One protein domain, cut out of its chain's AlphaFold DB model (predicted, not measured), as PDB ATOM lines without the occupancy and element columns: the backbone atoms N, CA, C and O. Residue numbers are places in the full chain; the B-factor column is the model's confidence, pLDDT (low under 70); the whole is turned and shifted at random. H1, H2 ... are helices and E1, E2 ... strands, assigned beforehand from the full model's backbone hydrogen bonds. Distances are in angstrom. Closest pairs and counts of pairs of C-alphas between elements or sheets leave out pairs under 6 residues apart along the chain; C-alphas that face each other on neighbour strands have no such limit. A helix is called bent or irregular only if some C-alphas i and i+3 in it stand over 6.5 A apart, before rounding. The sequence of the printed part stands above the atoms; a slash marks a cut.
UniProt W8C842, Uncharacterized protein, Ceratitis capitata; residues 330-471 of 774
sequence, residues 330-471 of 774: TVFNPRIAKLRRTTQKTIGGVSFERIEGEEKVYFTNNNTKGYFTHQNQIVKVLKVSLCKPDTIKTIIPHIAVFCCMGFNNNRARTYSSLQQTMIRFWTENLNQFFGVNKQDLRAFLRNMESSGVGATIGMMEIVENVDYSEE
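This is residues 330 to 471 of the 774 residues of an uncharacterized protein of Ceratitis capitata (UniProt W8C842). A strongly twisted five-stranded sheet curls round one helix, H1, and a second long helix, H2, packs on H1 away from the sheet. The hairpin of E2 and E3 makes one end of the long axis, while H4 and the loop after it lie toward the other end. The printed part has 142 residues with four named helices and seven named strands, in the order E1 E2 E3 E4 E5 E6 H1 H2 H3 H4 E7. The large sheet has the order E1 E4 E5 E6 E7 and is mixed, and E2 and E3 form a separate antiparallel pair; the class is mixed, helices and strands. The whole is compact, with a radius of gyration of the C-alphas of 15.3 A and spans of 46 by 34 by 23 A.

The large sheet holds E1, residues 330 to 334, E4, residues 358 to 365, E5, residues 368 to 375, E6, residues 378 to 385, and E7, residues 460 to 463; E1 and E7 are its edge strands. E4, E5 and E6 form a meander, each strand the antiparallel neighbour of the one before, with hairpins E4 to E5 and E5 to E6. N 361 and O 372 of E4 and E5 are 2.8 A apart, and N 371 and O 383 of E5 and E6 are 2.9 A apart, both within hydrogen-bond range. E1 is antiparallel to E4, with N 333 and O 362 at 2.7 A. E7 is parallel to E6, with N 461 and O 382 at 2.9 A. E6 bends by 54 degrees at residue 381. H1, residues 389 to 402, is on one face of this sheet, an arrangement of two layers, and the sheet curls round it; the closest C-alphas of E1 and H1 are those of Thr 330 and Ile 395, 6.4 A apart. H2, residues 415 to 428, touches H1, closest at the C-alphas of Pro 397 and Ile 423, 4.9 A apart; the two form a helical hairpin, opposite ways at a steep tilt of 40 degrees. H3, residues 430 to 434, touches H1 at residues 393 to 397 alone, closest at the C-alphas of Ile 396 and Leu 430, 7.4 A apart, and only grazes the sheet with residues 433 to 434. H4, residues 438 to 447, is close to H1 but not clearly touching, with the C-alphas of Pro 389 and Leu 445 5.6 A apart. E6, the four helices and E7 form a strand-helix-strand unit, two parallel neighbour strands with helices between. E2, residues 340 to 345, and E3, residues 351 to 356, form a hairpin, with N 342 and O 354 at 2.9 A; E2 is apart from H1. In H2, H3 and H4 every O i to N i+4 pair is within hydrogen-bond range; in H1 8 of 10 are.

E1 begins at C-alpha 330, (-44.826, 13.909, 51.849). E4 is 22.7 A long, E5 23.1 A and E6 20.9 A from first to last C-alpha. E2 is 16.6 A long and E3 16.0 A. H1 is 20.4 A long, from C-alpha 389 at (-53.097, 26.392, 50.325); it is neither bent nor irregular, but only just, with C-alphas 394 and 397 6.1 A apart. H2 is 20.1 A long and H4 14.4 A. E7 ends at C-alpha 463, (-54.222, 20.356, 37.416).

The two C-alphas farthest apart, those of Gly 349 and Ser 450, are 46.2 A apart. The printed part has no cut. The links H1 to H2 and H4 to E7 are long, with 12 residues each; in the latter, residues 456 to 457 pair antiparallel with residues 460 to 461 of E7. The mean pLDDT of the printed part is 85.1, and it is under 70 at residue 336, residues 449 to 453 and residues 467 to 471.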
ATOM      1  N   THR A 330     -44.815  14.074  53.311       81.31
ATOM      2  CA  THR A 330     -44.826  13.909  51.849       81.31
ATOM      3  C   THR A 330     -44.085  12.657  51.442       81.31
ATOM      4  O   THR A 330     -42.996  12.352  51.928       81.31
ATOM      5  N   VAL A 331     -44.691  11.958  50.501       81.88
ATOM      6  CA  VAL A 331     -44.212  10.705  49.956       81.88
ATOM      7  C   VAL A 331     -43.806  10.958  48.518       81.88
ATOM      8  O   VAL A 331     -44.597  11.492  47.751       81.88
ATOM      9  N   PHE A 332     -42.594  10.569  48.152       84.44
ATOM     10  CA  PHE A 332     -42.011  10.748  46.830       84.44
ATOM     11  C   PHE A 332     -41.799   9.396  46.159       84.44
ATOM     12  O   PHE A 332     -41.291   8.466  46.779       84.44
ATOM     13  N   ASN A 333     -42.150   9.308  44.883       82.69
ATOM     14  CA  ASN A 333     -42.007   8.141  44.026       82.69
ATOM     15  C   ASN A 333     -41.211   8.545  42.775       82.69
ATOM     16  O   ASN A 333     -41.801   8.934  41.757       82.69
ATOM     17  N   PRO A 334     -39.868   8.537  42.860       80.69
ATOM     18  CA  PRO A 334     -39.002   8.789  41.716       80.69
ATOM     19  C   PRO A 334     -39.204   7.733  40.625       80.69
ATOM     20  O   PRO A 334     -39.220   6.531  40.894       80.69
ATOM     21  N   ARG A 335     -39.342   8.172  39.369       79.75
ATOM     22  CA  ARG A 335     -39.343   7.271  38.212       79.75
ATOM     23  C   ARG A 335     -37.901   6.887  37.881       79.75
ATOM     24  O   ARG A 335     -37.035   7.754  37.883       79.75
ATOM     25  N   ILE A 336     -37.659   5.620  37.526       69.44
ATOM     26  CA  ILE A 336     -36.327   5.169  37.091       69.44
ATOM     27  C   ILE A 336     -35.827   6.069  35.954       69.44
ATOM     28  O   ILE A 336     -36.447   6.150  34.892       69.44
ATOM     29  N   ALA A 337     -34.687   6.710  36.191       72.25
ATOM     30  CA  ALA A 337     -33.950   7.521  35.238       72.25
ATOM     31  C   ALA A 337     -32.456   7.173  35.332       72.25
ATOM     32  O   ALA A 337     -31.981   6.690  36.359       72.25
ATOM     33  N   LYS A 338     -31.696   7.414  34.256       74.62
ATOM     34  CA  LYS A 338     -30.233   7.257  34.272       74.62
ATOM     35  C   LYS A 338     -29.614   8.459  34.982       74.62
ATOM     36  O   LYS A 338     -29.378   9.490  34.356       74.62
ATOM     37  N   LEU A 339     -29.383   8.323  36.283       77.69
ATOM     38  CA  LEU A 339     -28.872   9.390  37.141       77.69
ATOM     39  C   LEU A 339     -27.407   9.136  37.494       77.69
ATOM     40  O   LEU A 339     -27.003   8.003  37.750       77.69
ATOM     41  N   ARG A 340     -26.609  10.201  37.538       77.88
ATOM     42  CA  ARG A 340     -25.279  10.200  38.157       77.88
ATOM     43  C   ARG A 340     -25.413  10.791  39.554       77.88
ATOM     44  O   ARG A 340     -26.210  11.697  39.756       77.88
ATOM     45  N   ARG A 341     -24.672  10.289  40.539       72.94
ATOM     46  CA  ARG A 341     -24.675  10.870  41.888       72.94
ATOM     47  C   ARG A 341     -23.280  11.317  42.275       72.94
ATOM     48  O   ARG A 341     -22.331  10.552  42.133       72.94
ATOM     49  N   THR A 342     -23.168  12.546  42.764       81.06
ATOM     50  CA  THR A 342     -21.916  13.124  43.258       81.06
ATOM     51  C   THR A 342     -22.048  13.436  44.746       81.06
ATOM     52  O   THR A 342     -22.951  14.155  45.176       81.06
ATOM     53  N   THR A 343     -21.166  12.866  45.567       82.75
ATOM     54  CA  THR A 343     -21.151  13.135  47.011       82.75
ATOM     55  C   THR A 343     -20.555  14.516  47.263       82.75
ATOM     56  O   THR A 343     -19.412  14.783  46.897       82.75
ATOM     57  N   GLN A 344     -21.316  15.392  47.912       88.06
ATOM     58  CA  GLN A 344     -20.876  16.714  48.355       88.06
ATOM     59  C   GLN A 344     -20.892  16.788  49.886       88.06
ATOM     60  O   GLN A 344     -21.513  15.966  50.560       88.06
ATOM     61  N   LYS A 345     -20.187  17.768  50.454       87.81
ATOM     62  CA  LYS A 345     -20.210  18.056  51.892       87.81
ATOM     63  C   LYS A 345     -20.773  19.450  52.124       87.81
ATOM     64  O   LYS A 345     -20.453  20.376  51.387       87.81
ATOM     65  N   THR A 346     -21.595  19.595  53.156       90.00
ATOM     66  CA  THR A 346     -22.025  20.910  53.643       90.00
ATOM     67  C   THR A 346     -20.860  21.646  54.314       90.00
ATOM     68  O   THR A 346     -19.865  21.024  54.693       90.00
ATOM     69  N   ILE A 347     -21.003  22.957  54.553       88.56
ATOM     70  CA  ILE A 347     -20.051  23.734  55.378       88.56
ATOM     71  C   ILE A 347     -19.889  23.109  56.777       88.56
ATOM     72  O   ILE A 347     -18.804  23.132  57.351       88.56
ATOM     73  N   GLY A 348     -20.954  22.512  57.323       82.81
ATOM     74  CA  GLY A 348     -20.930  21.780  58.597       82.81
ATOM     75  C   GLY A 348     -20.263  20.396  58.550       82.81
ATOM     76  O   GLY A 348     -20.242  19.712  59.572       82.81
ATOM     77  N   GLY A 349     -19.747  19.962  57.394       82.94
ATOM     78  CA  GLY A 349     -19.059  18.678  57.210       82.94
ATOM     79  C   GLY A 349     -19.975  17.470  56.984       82.94
ATOM     80  O   GLY A 349     -19.486  16.343  56.882       82.94
ATOM     81  N   VAL A 350     -21.292  17.669  56.873       82.81
ATOM     82  CA  VAL A 350     -22.252  16.584  56.612       82.81
ATOM     83  C   VAL A 350     -22.187  16.205  55.136       82.81
ATOM     84  O   VAL A 350     -22.355  17.059  54.270       82.81
ATOM     85  N   SER A 351     -21.950  14.927  54.845       77.12
ATOM     86  CA  SER A 351     -21.958  14.425  53.465       77.12
ATOM     87  C   SER A 351     -23.395  14.199  52.989       77.12
ATOM     88  O   SER A 351     -24.216  13.675  53.744       77.12
ATOM     89  N   PHE A 352     -23.701  14.591  51.757       81.62
ATOM     90  CA  PHE A 352     -24.982  14.340  51.099       81.62
ATOM     91  C   PHE A 352     -24.771  14.072  49.605       81.62
ATOM     92  O   PHE A 352     -23.742  14.434  49.037       81.62
ATOM     93  N   GLU A 353     -25.738  13.424  48.962       80.50
ATOM     94  CA  GLU A 353     -25.650  13.070  47.546       80.50
ATOM     95  C   GLU A 353     -26.391  14.084  46.684       80.50
ATOM     96  O   GLU A 353     -27.569  14.368  46.901       80.50
ATOM     97  N   ARG A 354     -25.702  14.612  45.677       82.94
ATOM     98  CA  ARG A 354     -26.301  15.418  44.622       82.94
ATOM     99  C   ARG A 354     -26.647  14.511  43.447       82.94
ATOM    100  O   ARG A 354     -25.791  13.789  42.946       82.94
ATOM    101  N   ILE A 355     -27.900  14.568  43.011       81.31
ATOM    102  CA  ILE A 355     -28.399  13.817  41.856       81.31
ATOM    103  C   ILE A 355     -28.178  14.655  40.595       81.31
ATOM    104  O   ILE A 355     -28.712  15.750  40.481       81.31
ATOM    105  N   GLU A 356     -27.393  14.144  39.659       83.62
ATOM    106  CA  GLU A 356     -27.117  14.724  38.349       83.62
ATOM    107  C   GLU A 356     -27.863  13.952  37.255       83.62
ATOM    108  O   GLU A 356     -27.815  12.724  37.182       83.62
ATOM    109  N   GLY A 357     -28.545  14.686  36.380       84.00
ATOM    110  CA  GLY A 357     -29.481  14.126  35.404       84.00
ATOM    111  C   GLY A 357     -30.893  14.645  35.639       84.00
ATOM    112  O   GLY A 357     -31.147  15.342  36.620       84.00
ATOM    113  N   GLU A 358     -31.788  14.365  34.697       88.31
ATOM    114  CA  GLU A 358     -33.189  14.765  34.794       88.31
ATOM    115  C   GLU A 358     -34.026  13.609  35.343       88.31
ATOM    116  O   GLU A 358     -34.032  12.513  34.780       88.31
ATOM    117  N   GLU A 359     -34.726  13.859  36.447       88.00
ATOM    118  CA  GLU A 359     -35.570  12.881  37.131       88.00
ATOM    119  C   GLU A 359     -37.003  13.411  37.236       88.00
ATOM    120  O   GLU A 359     -37.228  14.562  37.622       88.00
ATOM    121  N   LYS A 360     -37.984  12.563  36.898       89.50
ATOM    122  CA  LYS A 360     -39.407  12.827  37.144       89.50
ATOM    123  C   LYS A 360     -39.821  12.119  38.428       89.50
ATOM    124  O   LYS A 360     -39.735  10.896  38.510       89.50
ATOM    125  N   VAL A 361     -40.326  12.877  39.391       87.88
ATOM    126  CA  VAL A 361     -40.684  12.388  40.723       87.88
ATOM    127  C   VAL A 361     -42.154  12.666  40.973       87.88
ATOM    128  O   VAL A 361     -42.588  13.818  40.963       87.88
ATOM    129  N   TYR A 362     -42.930  11.614  41.196       89.19
ATOM    130  CA  TYR A 362     -44.312  11.744  41.641       89.19
ATOM    131  C   TYR A 362     -44.356  11.934  43.156       89.19
ATOM    132  O   TYR A 362     -43.453  11.486  43.857       89.19
ATOM    133  N   PHE A 363     -45.390  12.577  43.688       87.88
ATOM    134  CA  PHE A 363     -45.553  12.696  45.132       87.88
ATOM    135  C   PHE A 363     -47.009  12.667  45.584       87.88
ATOM    136  O   PHE A 363     -47.921  12.998  44.825       87.88
ATOM    137  N   THR A 364     -47.202  12.303  46.850       85.00
ATOM    138  CA  THR A 364     -48.482  12.335  47.566       85.00
ATOM    139  C   THR A 364     -48.327  13.002  48.939       85.00
ATOM    140  O   THR A 364     -47.349  12.773  49.653       85.00
ATOM    141  N   ASN A 365     -49.287  13.848  49.322       82.88
ATOM    142  CA  ASN A 365     -49.410  14.441  50.661       82.88
ATOM    143  C   ASN A 365     -50.888  14.727  50.965       82.88
ATOM    144  O   ASN A 365     -51.510  15.486  50.227       82.88
ATOM    145  N   ASN A 366     -51.455  14.146  52.029       74.81
ATOM    146  CA  ASN A 366     -52.835  14.410  52.475       74.81
ATOM    147  C   ASN A 366     -53.861  14.423  51.316       74.81
ATOM    148  O   ASN A 366     -54.585  15.399  51.124       74.81
ATOM    149  N   ASN A 367     -53.874  13.353  50.508       70.56
ATOM    150  CA  ASN A 367     -54.682  13.160  49.287       70.56
ATOM    151  C   ASN A 367     -54.330  14.049  48.082       70.56
ATOM    152  O   ASN A 367     -54.804  13.794  46.981       70.56
ATOM    153  N   THR A 368     -53.448  15.034  48.243       80.44
ATOM    154  CA  THR A 368     -52.914  15.817  47.127       80.44
ATOM    155  C   THR A 368     -51.838  15.017  46.412       80.44
ATOM    156  O   THR A 368     -50.859  14.589  47.024       80.44
ATOM    157  N   LYS A 369     -52.010  14.831  45.107       87.31
ATOM    158  CA  LYS A 369     -51.041  14.199  44.209       87.31
ATOM    159  C   LYS A 369     -50.349  15.238  43.349       87.31
ATOM    160  O   LYS A 369     -50.939  16.264  43.013       87.31
ATOM    161  N   GLY A 370     -49.131  14.942  42.943       90.69
ATOM    162  CA  GLY A 370     -48.408  15.770  41.998       90.69
ATOM    163  C   GLY A 370     -47.230  15.048  41.387       90.69
ATOM    164  O   GLY A 370     -46.938  13.895  41.707       90.69
ATOM    165  N   TYR A 371     -46.541  15.745  40.499       93.56
ATOM    166  CA  TYR A 371     -45.194  15.376  40.112       93.56
ATOM    167  C   TYR A 371     -44.356  16.618  39.885       93.56
ATOM    168  O   TYR A 371     -44.872  17.684  39.554       93.56
ATOM    169  N   PHE A 372     -43.048  16.462  40.006       94.00
ATOM    170  CA  PHE A 372     -42.099  17.451  39.537       94.00
ATOM    171  C   PHE A 372     -41.009  16.800  38.699       94.00
ATOM    172  O   PHE A 372     -40.747  15.602  38.808       94.00
ATOM    173  N   THR A 373     -40.389  17.594  37.838       93.19
ATOM    174  CA  THR A 373     -39.146  17.225  37.160       93.19
ATOM    175  C   THR A 373     -38.042  18.125  37.672       93.19
ATOM    176  O   THR A 373     -38.208  19.347  37.713       93.19
ATOM    177  N   HIS A 374     -36.914  17.545  38.059       92.00
ATOM    178  CA  HIS A 374     -35.757  18.312  38.502       92.00
ATOM    179  C   HIS A 374     -34.492  17.872  37.775       92.00
ATOM    180  O   HIS A 374     -34.385  16.747  37.291       92.00
ATOM    181  N   GLN A 375     -33.537  18.792  37.702       90.12
ATOM    182  CA  GLN A 375     -32.177  18.529  37.265       90.12
ATOM    183  C   GLN A 375     -31.241  19.158  38.291       90.12
ATOM    184  O   GLN A 375     -31.275  20.371  38.507       90.12
ATOM    185  N   ASN A 376     -30.400  18.351  38.940       86.12
ATOM    186  CA  ASN A 376     -29.619  18.796  40.096       86.12
ATOM    187  C   ASN A 376     -30.528  19.303  41.233       86.12
ATOM    188  O   ASN A 376     -31.521  18.667  41.586       86.12
ATOM    189  N   GLN A 377     -30.179  20.465  41.788       89.00
ATOM    190  CA  GLN A 377     -30.917  21.177  42.828       89.00
ATOM    191  C   GLN A 377     -31.984  22.123  42.245       89.00
ATOM    192  O   GLN A 377     -32.421  23.035  42.935       89.00
ATOM    193  N   ILE A 378     -32.360  21.989  40.968       89.25
ATOM    194  CA  ILE A 378     -33.294  22.908  40.304       89.25
ATOM    195  C   ILE A 378     -34.536  22.141  39.866       89.25
ATOM    196  O   ILE A 378     -34.443  21.189  39.090       89.25
ATOM    197  N   VAL A 379     -35.701  22.584  40.337       92.62
ATOM    198  CA  VAL A 379     -37.007  22.099  39.880       92.62
ATOM    199  C   VAL A 379     -37.384  22.846  38.599       92.62
ATOM    200  O   VAL A 379     -37.358  24.072  38.568       92.62
ATOM    201  N   LYS A 380     -37.700  22.108  37.530       91.56
ATOM    202  CA  LYS A 380     -38.089  22.668  36.223       91.56
ATOM    203  C   LYS A 380     -39.601  22.810  36.083       91.56
ATOM    204  O   LYS A 380     -40.082  23.820  35.587       91.56
ATOM    205  N   VAL A 381     -40.336  21.775  36.484       92.25
ATOM    206  CA  VAL A 381     -41.798  21.698  36.356       92.25
ATOM    207  C   VAL A 381     -42.352  21.138  37.648       92.25
ATOM    208  O   VAL A 381     -41.813  20.157  38.157       92.25
ATOM    209  N   LEU A 382     -43.440  21.718  38.145       94.44
ATOM    210  CA  LEU A 382     -44.217  21.196  39.260       94.44
ATOM    211  C   LEU A 382     -45.700  21.180  38.878       94.44
ATOM    212  O   LEU A 382     -46.302  22.224  38.659       94.44
ATOM    213  N   LYS A 383     -46.312  19.999  38.832       93.50
ATOM    214  CA  LYS A 383     -47.761  19.855  38.668       93.50
ATOM    215  C   LYS A 383     -48.367  19.327  39.952       93.50
ATOM    216  O   LYS A 383     -47.907  18.313  40.478       93.50
ATOM    217  N   VAL A 384     -49.399  19.997  40.446       90.56
ATOM    218  CA  VAL A 384     -50.086  19.630  41.690       90.56
ATOM    219  C   VAL A 384     -51.576  19.529  41.413       90.56
ATOM    220  O   VAL A 384     -52.145  20.373  40.732       90.56
ATOM    221  N   SER A 385     -52.219  18.490  41.930       87.06
ATOM    222  CA  SER A 385     -53.680  18.412  41.940       87.06
ATOM    223  C   SER A 385     -54.287  19.519  42.808       87.06
ATOM    224  O   SER A 385     -53.630  20.055  43.706       87.06
ATOM    225  N   LEU A 386     -55.548  19.863  42.540       83.38
ATOM    226  CA  LEU A 386     -56.286  20.852  43.323       83.38
ATOM    227  C   LEU A 386     -56.237  20.510  44.825       83.38
ATOM    228  O   LEU A 386     -56.617  19.413  45.236       83.38
ATOM    229  N   CYS A 387     -55.752  21.448  45.639       83.88
ATOM    230  CA  CYS A 387     -55.510  21.238  47.063       83.88
ATOM    231  C   CYS A 387     -55.654  22.531  47.872       83.88
ATOM    232  O   CYS A 387     -55.741  23.626  47.320       83.88
ATOM    233  N   LYS A 388     -55.675  22.396  49.204       85.31
ATOM    234  CA  LYS A 388     -55.709  23.543  50.117       85.31
ATOM    235  C   LYS A 388     -54.357  24.275  50.123       85.31
ATOM    236  O   LYS A 388     -53.316  23.611  50.095       85.31
ATOM    237  N   PRO A 389     -54.337  25.609  50.300       85.50
ATOM    238  CA  PRO A 389     -53.097  26.392  50.325       85.50
ATOM    239  C   PRO A 389     -52.059  25.914  51.356       85.50
ATOM    240  O   PRO A 389     -50.855  25.966  51.103       85.50
ATOM    241  N   ASP A 390     -52.499  25.420  52.516       86.50
ATOM    242  CA  ASP A 390     -51.594  24.930  53.567       86.50
ATOM    243  C   ASP A 390     -50.879  23.625  53.190       86.50
ATOM    244  O   ASP A 390     -49.742  23.388  53.611       86.50
ATOM    245  N   THR A 391     -51.491  22.806  52.331       87.19
ATOM    246  CA  THR A 391     -50.849  21.601  51.804       87.19
ATOM    247  C   THR A 391     -49.647  21.973  50.932       87.19
ATOM    248  O   THR A 391     -48.594  21.350  51.044       87.19
ATOM    249  N   ILE A 392     -49.730  23.057  50.153       88.81
ATOM    250  CA  ILE A 392     -48.606  23.560  49.340       88.81
ATOM    251  C   ILE A 392     -47.472  24.078  50.217       88.81
ATOM    252  O   ILE A 392     -46.311  23.748  49.972       88.81
ATOM    253  N   LYS A 393     -47.790  24.817  51.288       89.94
ATOM    254  CA  LYS A 393     -46.781  25.262  52.268       89.94
ATOM    255  C   LYS A 393     -46.020  24.092  52.895       89.94
ATOM    256  O   LYS A 393     -44.904  24.288  53.361       89.94
ATOM    257  N   THR A 394     -46.608  22.896  52.888       91.12
ATOM    258  CA  THR A 394     -45.996  21.664  53.390       91.12
ATOM    259  C   THR A 394     -45.230  20.907  52.298       91.12
ATOM    260  O   THR A 394     -44.109  20.465  52.532       91.12
ATOM    261  N   ILE A 395     -45.795  20.765  51.094       93.50
ATOM    262  CA  ILE A 395     -45.185  20.016  49.981       93.50
ATOM    263  C   ILE A 395     -43.892  20.684  49.498       93.50
ATOM    264  O   ILE A 395     -42.886  20.002  49.307       93.50
ATOM    265  N   ILE A 396     -43.900  22.006  49.309       94.75
ATOM    266  CA  ILE A 396     -42.786  22.726  48.673       94.75
ATOM    267  C   ILE A 396     -41.474  22.600  49.463       94.75
ATOM    268  O   ILE A 396     -40.467  22.218  48.863       94.75
ATOM    269  N   PRO A 397     -41.444  22.817  50.794       94.69
ATOM    270  CA  PRO A 397     -40.236  22.577  51.576       94.69
ATOM    271  C   PRO A 397     -39.734  21.134  51.478       94.69
ATOM    272  O   PRO A 397     -38.527  20.913  51.408       94.69
ATOM    273  N   HIS A 398     -40.634  20.146  51.434       93.81
ATOM    274  CA  HIS A 398     -40.241  18.746  51.286       93.81
ATOM    275  C   HIS A 398     -39.648  18.448  49.901       93.81
ATOM    276  O   HIS A 398     -38.648  17.737  49.834       93.81
ATOM    277  N   ILE A 399     -40.188  19.030  48.821       94.38
ATOM    278  CA  ILE A 399     -39.591  18.952  47.472       94.38
ATOM    279  C   ILE A 399     -38.189  19.569  47.479       94.38
ATOM    280  O   ILE A 399     -37.242  18.967  46.978       94.38
ATOM    281  N   ALA A 400     -38.024  20.740  48.095       92.81
ATOM    282  CA  ALA A 400     -36.727  21.404  48.161       92.81
ATOM    283  C   ALA A 400     -35.681  20.570  48.927       92.81
ATOM    284  O   ALA A 400     -34.517  20.504  48.526       92.81
ATOM    285  N   VAL A 401     -36.096  19.888  50.001       91.06
ATOM    286  CA  VAL A 401     -35.252  18.925  50.725       91.06
ATOM    287  C   VAL A 401     -34.949  17.687  49.882       91.06
ATOM    288  O   VAL A 401     -33.799  17.253  49.880       91.06
ATOM    289  N   PHE A 402     -35.923  17.149  49.141       89.75
ATOM    290  CA  PHE A 402     -35.709  16.023  48.224       89.75
ATOM    291  C   PHE A 402     -34.622  16.352  47.189       89.75
ATOM    292  O   PHE A 402     -33.664  15.601  47.028       89.75
ATOM    293  N   CYS A 403     -34.708  17.526  46.560       90.12
ATOM    294  CA  CYS A 403     -33.727  17.999  45.581       90.12
ATOM    295  C   CYS A 403     -32.414  18.512  46.208       90.12
ATOM    296  O   CYS A 403     -31.551  19.005  45.481       90.12
ATOM    297  N   CYS A 404     -32.242  18.433  47.535       89.50
ATOM    298  CA  CYS A 404     -31.078  18.949  48.269       89.50
ATOM    299  C   CYS A 404     -30.771  20.439  47.989       89.50
ATOM    300  O   CYS A 404     -29.609  20.857  47.973       89.50
ATOM    301  N   MET A 405     -31.804  21.256  47.756       91.25
ATOM    302  CA  MET A 405     -31.652  22.671  47.399       91.25
ATOM    303  C   MET A 405     -30.996  23.452  48.535       91.25
ATOM    304  O   MET A 405     -31.533  23.502  49.638       91.25
ATOM    305  N   GLY A 406     -29.845  24.082  48.278       88.62
ATOM    306  CA  GLY A 406     -29.169  24.942  49.259       88.62
ATOM    307  C   GLY A 406     -28.430  24.206  50.385       88.62
ATOM    308  O   GLY A 406     -27.906  24.859  51.287       88.62
ATOM    309  N   PHE A 407     -28.320  22.871  50.331       90.62
ATOM    310  CA  PHE A 407     -27.630  22.075  51.362       90.62
ATOM    311  C   PHE A 407     -26.157  22.475  51.535       90.62
ATOM    312  O   PHE A 407     -25.661  22.520  52.661       90.62
ATOM    313  N   ASN A 408     -25.481  22.827  50.436       89.00
ATOM    314  CA  ASN A 408     -24.071  23.234  50.424       89.00
ATOM    315  C   ASN A 408     -23.765  24.367  51.411       89.00
ATOM    316  O   ASN A 408     -22.725  24.348  52.059       89.00
ATOM    317  N   ASN A 409     -24.699  25.303  51.589       89.38
ATOM    318  CA  ASN A 409     -24.480  26.517  52.374       89.38
ATOM    319  C   ASN A 409     -24.845  26.357  53.862       89.38
ATOM    320  O   ASN A 409     -24.782  27.320  54.626       89.38
ATOM    321  N   ASN A 410     -25.248  25.161  54.294       89.12
ATOM    322  CA  ASN A 410     -25.766  24.936  55.638       89.12
ATOM    323  C   ASN A 410     -24.668  24.474  56.623       89.12
ATOM    324  O   ASN A 410     -23.741  23.745  56.265       89.12
ATOM    325  N   ARG A 411     -24.785  24.884  57.893       89.69
ATOM    326  CA  ARG A 411     -23.839  24.566  58.981       89.69
ATOM    327  C   ARG A 411     -24.308  23.437  59.914       89.69
ATOM    328  O   ARG A 411     -23.660  23.180  60.928       89.69
ATOM    329  N   ALA A 412     -25.425  22.776  59.614       87.19
ATOM    330  CA  ALA A 412     -25.931  21.659  60.405       87.19
ATOM    331  C   ALA A 412     -24.900  20.521  60.499       87.19
ATOM    332  O   ALA A 412     -24.219  20.203  59.525       87.19
ATOM    333  N   ARG A 413     -24.815  19.896  61.681       83.62
ATOM    334  CA  ARG A 413     -23.849  18.823  61.996       83.62
ATOM    335  C   ARG A 413     -24.400  17.410  61.785       83.62
ATOM    336  O   ARG A 413     -23.652  16.442  61.857       83.62
ATOM    337  N   THR A 414     -25.703  17.272  61.546       77.31
ATOM    338  CA  THR A 414     -26.356  15.985  61.265       77.31
ATOM    339  C   THR A 414     -27.318  16.125  60.091       77.31
ATOM    340  O   THR A 414     -27.884  17.196  59.877       77.31
ATOM    341  N   TYR A 415     -27.539  15.041  59.341       78.44
ATOM    342  CA  TYR A 415     -28.446  15.049  58.188       78.44
ATOM    343  C   TYR A 415     -29.900  15.359  58.590       78.44
ATOM    344  O   TYR A 415     -30.577  16.131  57.923       78.44
ATOM    345  N   SER A 416     -30.370  14.850  59.733       79.00
ATOM    346  CA  SER A 416     -31.711  15.173  60.248       79.00
ATOM    347  C   SER A 416     -31.855  16.652  60.625       79.00
ATOM    348  O   SER A 416     -32.863  17.272  60.294       79.00
ATOM    349  N   SER A 417     -30.837  17.240  61.265       83.94
ATOM    350  CA  SER A 417     -30.816  18.679  61.564       83.94
ATOM    351  C   SER A 417     -30.757  19.513  60.282       83.94
ATOM    352  O   SER A 417     -31.439  20.532  60.186       83.94
ATOM    353  N   LEU A 418     -30.009  19.050  59.276       86.75
ATOM    354  CA  LEU A 418     -29.948  19.662  57.951       86.75
ATOM    355  C   LEU A 418     -31.334  19.690  57.296       86.75
ATOM    356  O   LEU A 418     -31.801  20.765  56.931       86.75
ATOM    357  N   GLN A 419     -32.030  18.549  57.229       86.62
ATOM    358  CA  GLN A 419     -33.388  18.470  56.681       86.62
ATOM    359  C   GLN A 419     -34.355  19.410  57.411       86.62
ATOM    360  O   GLN A 419     -35.026  20.206  56.763       86.62
ATOM    361  N   GLN A 420     -34.396  19.382  58.747       89.25
ATOM    362  CA  GLN A 420     -35.285  20.250  59.532       89.25
ATOM    363  C   GLN A 420     -34.995  21.740  59.318       89.25
ATOM    364  O   GLN A 420     -35.920  22.535  59.147       89.25
ATOM    365  N   THR A 421     -33.714  22.118  59.286       91.69
ATOM    366  CA  THR A 421     -33.296  23.505  59.045       91.69
ATOM    367  C   THR A 421     -33.736  23.969  57.660       91.69
ATOM    368  O   THR A 421     -34.249  25.077  57.515       91.69
ATOM    369  N   MET A 422     -33.591  23.112  56.648       92.19
ATOM    370  CA  MET A 422     -33.992  23.427  55.279       92.19
ATOM    371  C   MET A 422     -35.512  23.465  55.105       92.19
ATOM    372  O   MET A 422     -36.008  24.365  54.432       92.19
ATOM    373  N   ILE A 423     -36.264  22.567  55.753       92.06
ATOM    374  CA  ILE A 423     -37.734  22.625  55.775       92.06
ATOM    375  C   ILE A 423     -38.187  23.974  56.337       92.06
ATOM    376  O   ILE A 423     -39.000  24.659  55.718       92.06
ATOM    377  N   ARG A 424     -37.625  24.398  57.476       93.06
ATOM    378  CA  ARG A 424     -37.954  25.691  58.086       93.06
ATOM    379  C   ARG A 424     -37.608  26.861  57.164       93.06
ATOM    380  O   ARG A 424     -38.463  27.709  56.923       93.06
ATOM    381  N   PHE A 425     -36.400  26.871  56.599       94.31
ATOM    382  CA  PHE A 425     -35.953  27.918  55.678       94.31
ATOM    383  C   PHE A 425     -36.895  28.075  54.476       94.31
ATOM    384  O   PHE A 425     -37.337  29.185  54.177       94.31
ATOM    385  N   TRP A 426     -37.248  26.973  53.809       93.94
ATOM    386  CA  TRP A 426     -38.120  27.011  52.632       93.94
ATOM    387  C   TRP A 426     -39.578  27.318  52.973       93.94
ATOM    388  O   TRP A 426     -40.267  27.935  52.165       93.94
ATOM    389  N   THR A 427     -40.036  26.972  54.178       92.00
ATOM    390  CA  THR A 427     -41.362  27.375  54.673       92.00
ATOM    391  C   THR A 427     -41.464  28.900  54.795       92.00
ATOM    392  O   THR A 427     -42.485  29.490  54.442       92.00
ATOM    393  N   GLU A 428     -40.397  29.560  55.256       91.38
ATOM    394  CA  GLU A 428     -40.340  31.021  55.405       91.38
ATOM    395  C   GLU A 428     -40.112  31.749  54.058       91.38
ATOM    396  O   GLU A 428     -40.539  32.896  53.899       91.38
ATOM    397  N   ASN A 429     -39.508  31.072  53.070       92.56
ATOM    398  CA  ASN A 429     -39.051  31.650  51.796       92.56
ATOM    399  C   ASN A 429     -39.701  31.018  50.545       92.56
ATOM    400  O   ASN A 429     -39.069  30.907  49.493       92.56
ATOM    401  N   LEU A 430     -40.980  30.633  50.616       91.50
ATOM    402  CA  LEU A 430     -41.700  29.995  49.497       91.50
ATOM    403  C   LEU A 430     -41.663  30.806  48.189       91.50
ATOM    404  O   LEU A 430     -41.607  30.236  47.106       91.50
ATOM    405  N   ASN A 431     -41.672  32.138  48.267       90.94
ATOM    406  CA  ASN A 431     -41.632  33.001  47.085       90.94
ATOM    407  C   ASN A 431     -40.311  32.870  46.307       90.94
ATOM    408  O   ASN A 431     -40.320  32.942  45.081       90.94
ATOM    409  N   GLN A 432     -39.199  32.606  47.004       91.62
ATOM    410  CA  GLN A 432     -37.904  32.356  46.370       91.62
ATOM    411  C   GLN A 432     -37.888  31.013  45.639       91.62
ATOM    412  O   GLN A 432     -37.294  30.923  44.570       91.62
ATOM    413  N   PHE A 433     -38.572  29.994  46.174       91.00
ATOM    414  CA  PHE A 433     -38.701  28.699  45.502       91.00
ATOM    415  C   PHE A 433     -39.382  28.851  44.138       91.00
ATOM    416  O   PHE A 433     -38.914  28.284  43.161       91.00
ATOM    417  N   PHE A 434     -40.453  29.646  44.060       88.56
ATOM    418  CA  PHE A 434     -41.197  29.868  42.817       88.56
ATOM    419  C   PHE A 434     -40.585  30.927  41.887       88.56
ATOM    420  O   PHE A 434     -41.006  31.019  40.737       88.56
ATOM    421  N   GLY A 435     -39.630  31.731  42.366       88.12
ATOM    422  CA  GLY A 435     -39.071  32.856  41.610       88.12
ATOM    423  C   GLY A 435     -40.061  34.009  41.400       88.12
ATOM    424  O   GLY A 435     -40.008  34.677  40.374       88.12
ATOM    425  N   VAL A 436     -40.981  34.232  42.345       91.62
ATOM    426  CA  VAL A 436     -42.055  35.241  42.244       91.62
ATOM    427  C   VAL A 436     -42.033  36.212  43.423       91.62
ATOM    428  O   VAL A 436     -41.455  35.934  44.480       91.62
ATOM    429  N   ASN A 437     -42.708  37.354  43.282       92.00
ATOM    430  CA  ASN A 437     -42.844  38.294  44.386       92.00
ATOM    431  C   ASN A 437     -43.740  37.724  45.494       92.00
ATOM    432  O   ASN A 437     -44.700  36.985  45.266       92.00
ATOM    433  N   LYS A 438     -43.455  38.117  46.740       91.38
ATOM    434  CA  LYS A 438     -44.203  37.656  47.922       91.38
ATOM    435  C   LYS A 438     -45.684  38.058  47.883       91.38
ATOM    436  O   LYS A 438     -46.510  37.363  48.472       91.38
ATOM    437  N   GLN A 439     -46.013  39.174  47.229       90.12
ATOM    438  CA  GLN A 439     -47.393  39.638  47.061       90.12
ATOM    439  C   GLN A 439     -48.157  38.757  46.064       90.12
ATOM    440  O   GLN A 439     -49.222  38.259  46.419       90.12
ATOM    441  N   ASP A 440     -47.562  38.464  44.907       88.38
ATOM    442  CA  ASP A 440     -48.154  37.610  43.866       88.38
ATOM    443  C   ASP A 440     -48.428  36.197  44.389       88.38
ATOM    444  O   ASP A 440     -49.526  35.667  44.226       88.38
ATOM    445  N   LEU A 441     -47.480  35.617  45.138       89.75
ATOM    446  CA  LEU A 441     -47.681  34.315  45.779       89.75
ATOM    447  C   LEU A 441     -48.820  34.338  46.804       89.75
ATOM    448  O   LEU A 441     -49.606  33.396  46.882       89.75
ATOM    449  N   ARG A 442     -48.931  35.404  47.605       88.44
ATOM    450  CA  ARG A 442     -50.028  35.539  48.576       88.44
ATOM    451  C   ARG A 442     -51.379  35.684  47.883       88.44
ATOM    452  O   ARG A 442     -52.344  35.097  48.364       88.44
ATOM    453  N   ALA A 443     -51.448  36.447  46.793       87.38
ATOM    454  CA  ALA A 443     -52.662  36.604  45.999       87.38
ATOM    455  C   ALA A 443     -53.083  35.264  45.378       87.38
ATOM    456  O   ALA A 443     -54.225  34.843  45.545       87.38
ATOM    457  N   PHE A 444     -52.137  34.542  44.776       88.44
ATOM    458  CA  PHE A 444     -52.373  33.216  44.211       88.44
ATOM    459  C   PHE A 444     -52.865  32.209  45.258       88.44
ATOM    460  O   PHE A 444     -53.886  31.561  45.055       88.44
ATOM    461  N   LEU A 445     -52.201  32.112  46.416       86.94
ATOM    462  CA  LEU A 445     -52.609  31.190  47.483       86.94
ATOM    463  C   LEU A 445     -53.984  31.532  48.075       86.94
ATOM    464  O   LEU A 445     -54.687  30.625  48.506       86.94
ATOM    465  N   ARG A 446     -54.381  32.813  48.107       85.56
ATOM    466  CA  ARG A 446     -55.728  33.222  48.547       85.56
ATOM    467  C   ARG A 446     -56.807  32.866  47.532       85.56
ATOM    468  O   ARG A 446     -57.899  32.485  47.929       85.56
ATOM    469  N   ASN A 447     -56.488  32.979  46.246       82.38
ATOM    470  CA  ASN A 447     -57.437  32.755  45.161       82.38
ATOM    471  C   ASN A 447     -57.419  31.310  44.647       82.38
ATOM    472  O   ASN A 447     -58.165  30.981  43.737       82.38
ATOM    473  N   MET A 448     -56.580  30.430  45.190       78.75
ATOM    474  CA  MET A 448     -56.405  29.064  44.691       78.75
ATOM    475  C   MET A 448     -57.705  28.248  44.672       78.75
ATOM    476  O   MET A 448     -57.935  27.490  43.734       78.75
ATOM    477  N   GLU A 449     -58.566  28.422  45.676       69.19
ATOM    478  CA  GLU A 449     -59.855  27.722  45.747       69.19
ATOM    479  C   GLU A 449     -60.864  28.253  44.711       69.19
ATOM    480  O   GLU A 449     -61.722  27.503  44.256       69.19
ATOM    481  N   SER A 450     -60.735  29.518  44.292       66.75
ATOM    482  CA  SER A 450     -61.617  30.172  43.315       66.75
ATOM    483  C   SER A 450     -61.080  30.178  41.878       66.75
ATOM    484  O   SER A 450     -61.865  30.294  40.943       66.75
ATOM    485  N   SER A 451     -59.765  30.030  41.681       61.81
ATOM    486  CA  SER A 451     -59.097  30.140  40.370       61.81
ATOM    487  C   SER A 451     -59.290  28.914  39.468       61.81
ATOM    488  O   SER A 451     -59.014  28.992  38.275       61.81
ATOM    489  N   GLY A 452     -59.776  27.794  40.013       61.75
ATOM    490  CA  GLY A 452     -60.048  26.571  39.254       61.75
ATOM    491  C   GLY A 452     -58.801  25.840  38.731       61.75
ATOM    492  O   GLY A 452     -57.657  26.168  39.049       61.75
ATOM    493  N   VAL A 453     -59.047  24.787  37.948       68.38
ATOM    494  CA  VAL A 453     -58.029  23.978  37.256       68.38
ATOM    495  C   VAL A 453     -57.321  24.824  36.192       68.38
ATOM    496  O   VAL A 453     -57.980  25.534  35.440       68.38
ATOM    497  N   GLY A 454     -55.994  24.712  36.090       74.31
ATOM    498  CA  GLY A 454     -55.170  25.420  35.103       74.31
ATOM    499  C   GLY A 454     -54.472  26.675  35.635       74.31
ATOM    500  O   GLY A 454     -53.741  27.324  34.894       74.31
ATOM    501  N   ALA A 455     -54.653  27.021  36.914       83.38
ATOM    502  CA  ALA A 455     -53.957  28.147  37.529       83.38
ATOM    503  C   ALA A 455     -52.440  27.885  37.627       83.38
ATOM    504  O   ALA A 455     -52.008  26.834  38.109       83.38
ATOM    505  N   THR A 456     -51.624  28.860  37.217       86.31
ATOM    506  CA  THR A 456     -50.156  28.751  37.192       86.31
ATOM    507  C   THR A 456     -49.478  29.831  38.031       86.31
ATOM    508  O   THR A 456     -49.883  30.992  37.986       86.31
ATOM    509  N   ILE A 457     -48.398  29.481  38.736       89.00
ATOM    510  CA  ILE A 457     -47.489  30.439  39.380       89.00
ATOM    511  C   ILE A 457     -46.036  29.966  39.288       89.00
ATOM    512  O   ILE A 457     -45.676  28.894  39.780       89.00
ATOM    513  N   GLY A 458     -45.180  30.779  38.665       87.69
ATOM    514  CA  GLY A 458     -43.791  30.399  38.398       87.69
ATOM    515  C   GLY A 458     -43.721  29.063  37.649       87.69
ATOM    516  O   GLY A 458     -44.292  28.918  36.574       87.69
ATOM    517  N   MET A 459     -43.054  28.076  38.248       88.88
ATOM    518  CA  MET A 459     -42.917  26.713  37.710       88.88
ATOM    519  C   MET A 459     -44.063  25.751  38.078       88.88
ATOM    520  O   MET A 459     -43.993  24.569  37.734       88.88
ATOM    521  N   MET A 460     -45.069  26.213  38.832       92.50
ATOM    522  CA  MET A 460     -46.162  25.384  39.341       92.50
ATOM    523  C   MET A 460     -47.453  25.564  38.546       92.50
ATOM    524  O   MET A 460     -47.890  26.688  38.318       92.50
ATOM    525  N   GLU A 461     -48.102  24.450  38.221       91.94
ATOM    526  CA  GLU A 461     -49.410  24.383  37.569       91.94
ATOM    527  C   GLU A 461     -50.372  23.534  38.414       91.94
ATOM    528  O   GLU A 461     -50.029  22.420  38.829       91.94
ATOM    529  N   ILE A 462     -51.577  24.053  38.664       88.94
ATOM    530  CA  ILE A 462     -52.661  23.299  39.298       88.94
ATOM    531  C   ILE A 462     -53.432  22.546  38.223       88.94
ATOM    532  O   ILE A 462     -54.011  23.154  37.326       88.94
ATOM    533  N   VAL A 463     -53.497  21.227  38.345       87.19
ATOM    534  CA  VAL A 463     -54.222  20.356  37.416       87.19
ATOM    535  C   VAL A 463     -55.377  19.643  38.111       87.19
ATOM    536  O   VAL A 463     -55.412  19.497  39.331       87.19
ATOM    537  N   GLU A 464     -56.351  19.189  37.327       75.31
ATOM    538  CA  GLU A 464     -57.543  18.513  37.843       75.31
ATOM    539  C   GLU A 464     -57.216  17.138  38.417       75.31
ATOM    540  O   GLU A 464     -57.687  16.759  39.489       75.31
ATOM    541  N   ASN A 465     -56.375  16.399  37.701       74.56
ATOM    542  CA  ASN A 465     -55.897  15.099  38.113       74.56
ATOM    543  C   ASN A 465     -54.475  14.896  37.595       74.56
ATOM    544  O   ASN A 465     -54.087  15.427  36.554       74.56
ATOM    545  N   VAL A 466     -53.695  14.123  38.340       78.69
ATOM    546  CA  VAL A 466     -52.353  13.718  37.934       78.69
ATOM    547  C   VAL A 466     -52.396  12.223  37.713       78.69
ATOM    548  O   VAL A 466     -52.621  11.477  38.667       78.69
ATOM    549  N   ASP A 467     -52.155  11.802  36.470       67.25
ATOM    550  CA  ASP A 467     -51.937  10.396  36.145       67.25
ATOM    551  C   ASP A 467     -50.686   9.929  36.871       67.25
ATOM    552  O   ASP A 467     -49.540  10.229  36.524       67.25
ATOM    553  N   TYR A 468     -50.954   9.253  37.969       65.56
ATOM    554  CA  TYR A 468     -49.979   8.866  38.947       65.56
ATOM    555  C   TYR A 468     -49.789   7.362  38.797       65.56
ATOM    556  O   TYR A 468     -50.632   6.565  39.204       65.56
ATOM    557  N   SER A 469     -48.706   6.983  38.121       57.91
ATOM    558  CA  SER A 469     -48.300   5.587  38.001       57.91
ATOM    559  C   SER A 469     -47.545   5.202  39.269       57.91
ATOM    560  O   SER A 469     -46.388   5.600  39.437       57.91
ATOM    561  N   GLU A 470     -48.202   4.486  40.175       61.34
ATOM    562  CA  GLU A 470     -47.574   4.036  41.414       61.34
ATOM    563  C   GLU A 470     -46.855   2.688  41.223       61.34
ATOM    564  O   GLU A 470     -47.240   1.876  40.386       61.34
ATOM    565  N   GLU A 471     -45.800   2.495  42.023       54.91
ATOM    566  CA  GLU A 471     -45.094   1.228  42.275       54.91
ATOM    567  C   GLU A 471     -44.133   0.723  41.189       54.91
ATOM    568  O   GLU A 471     -44.312  -0.316  40.557       54.91
TER     569      GLU A 471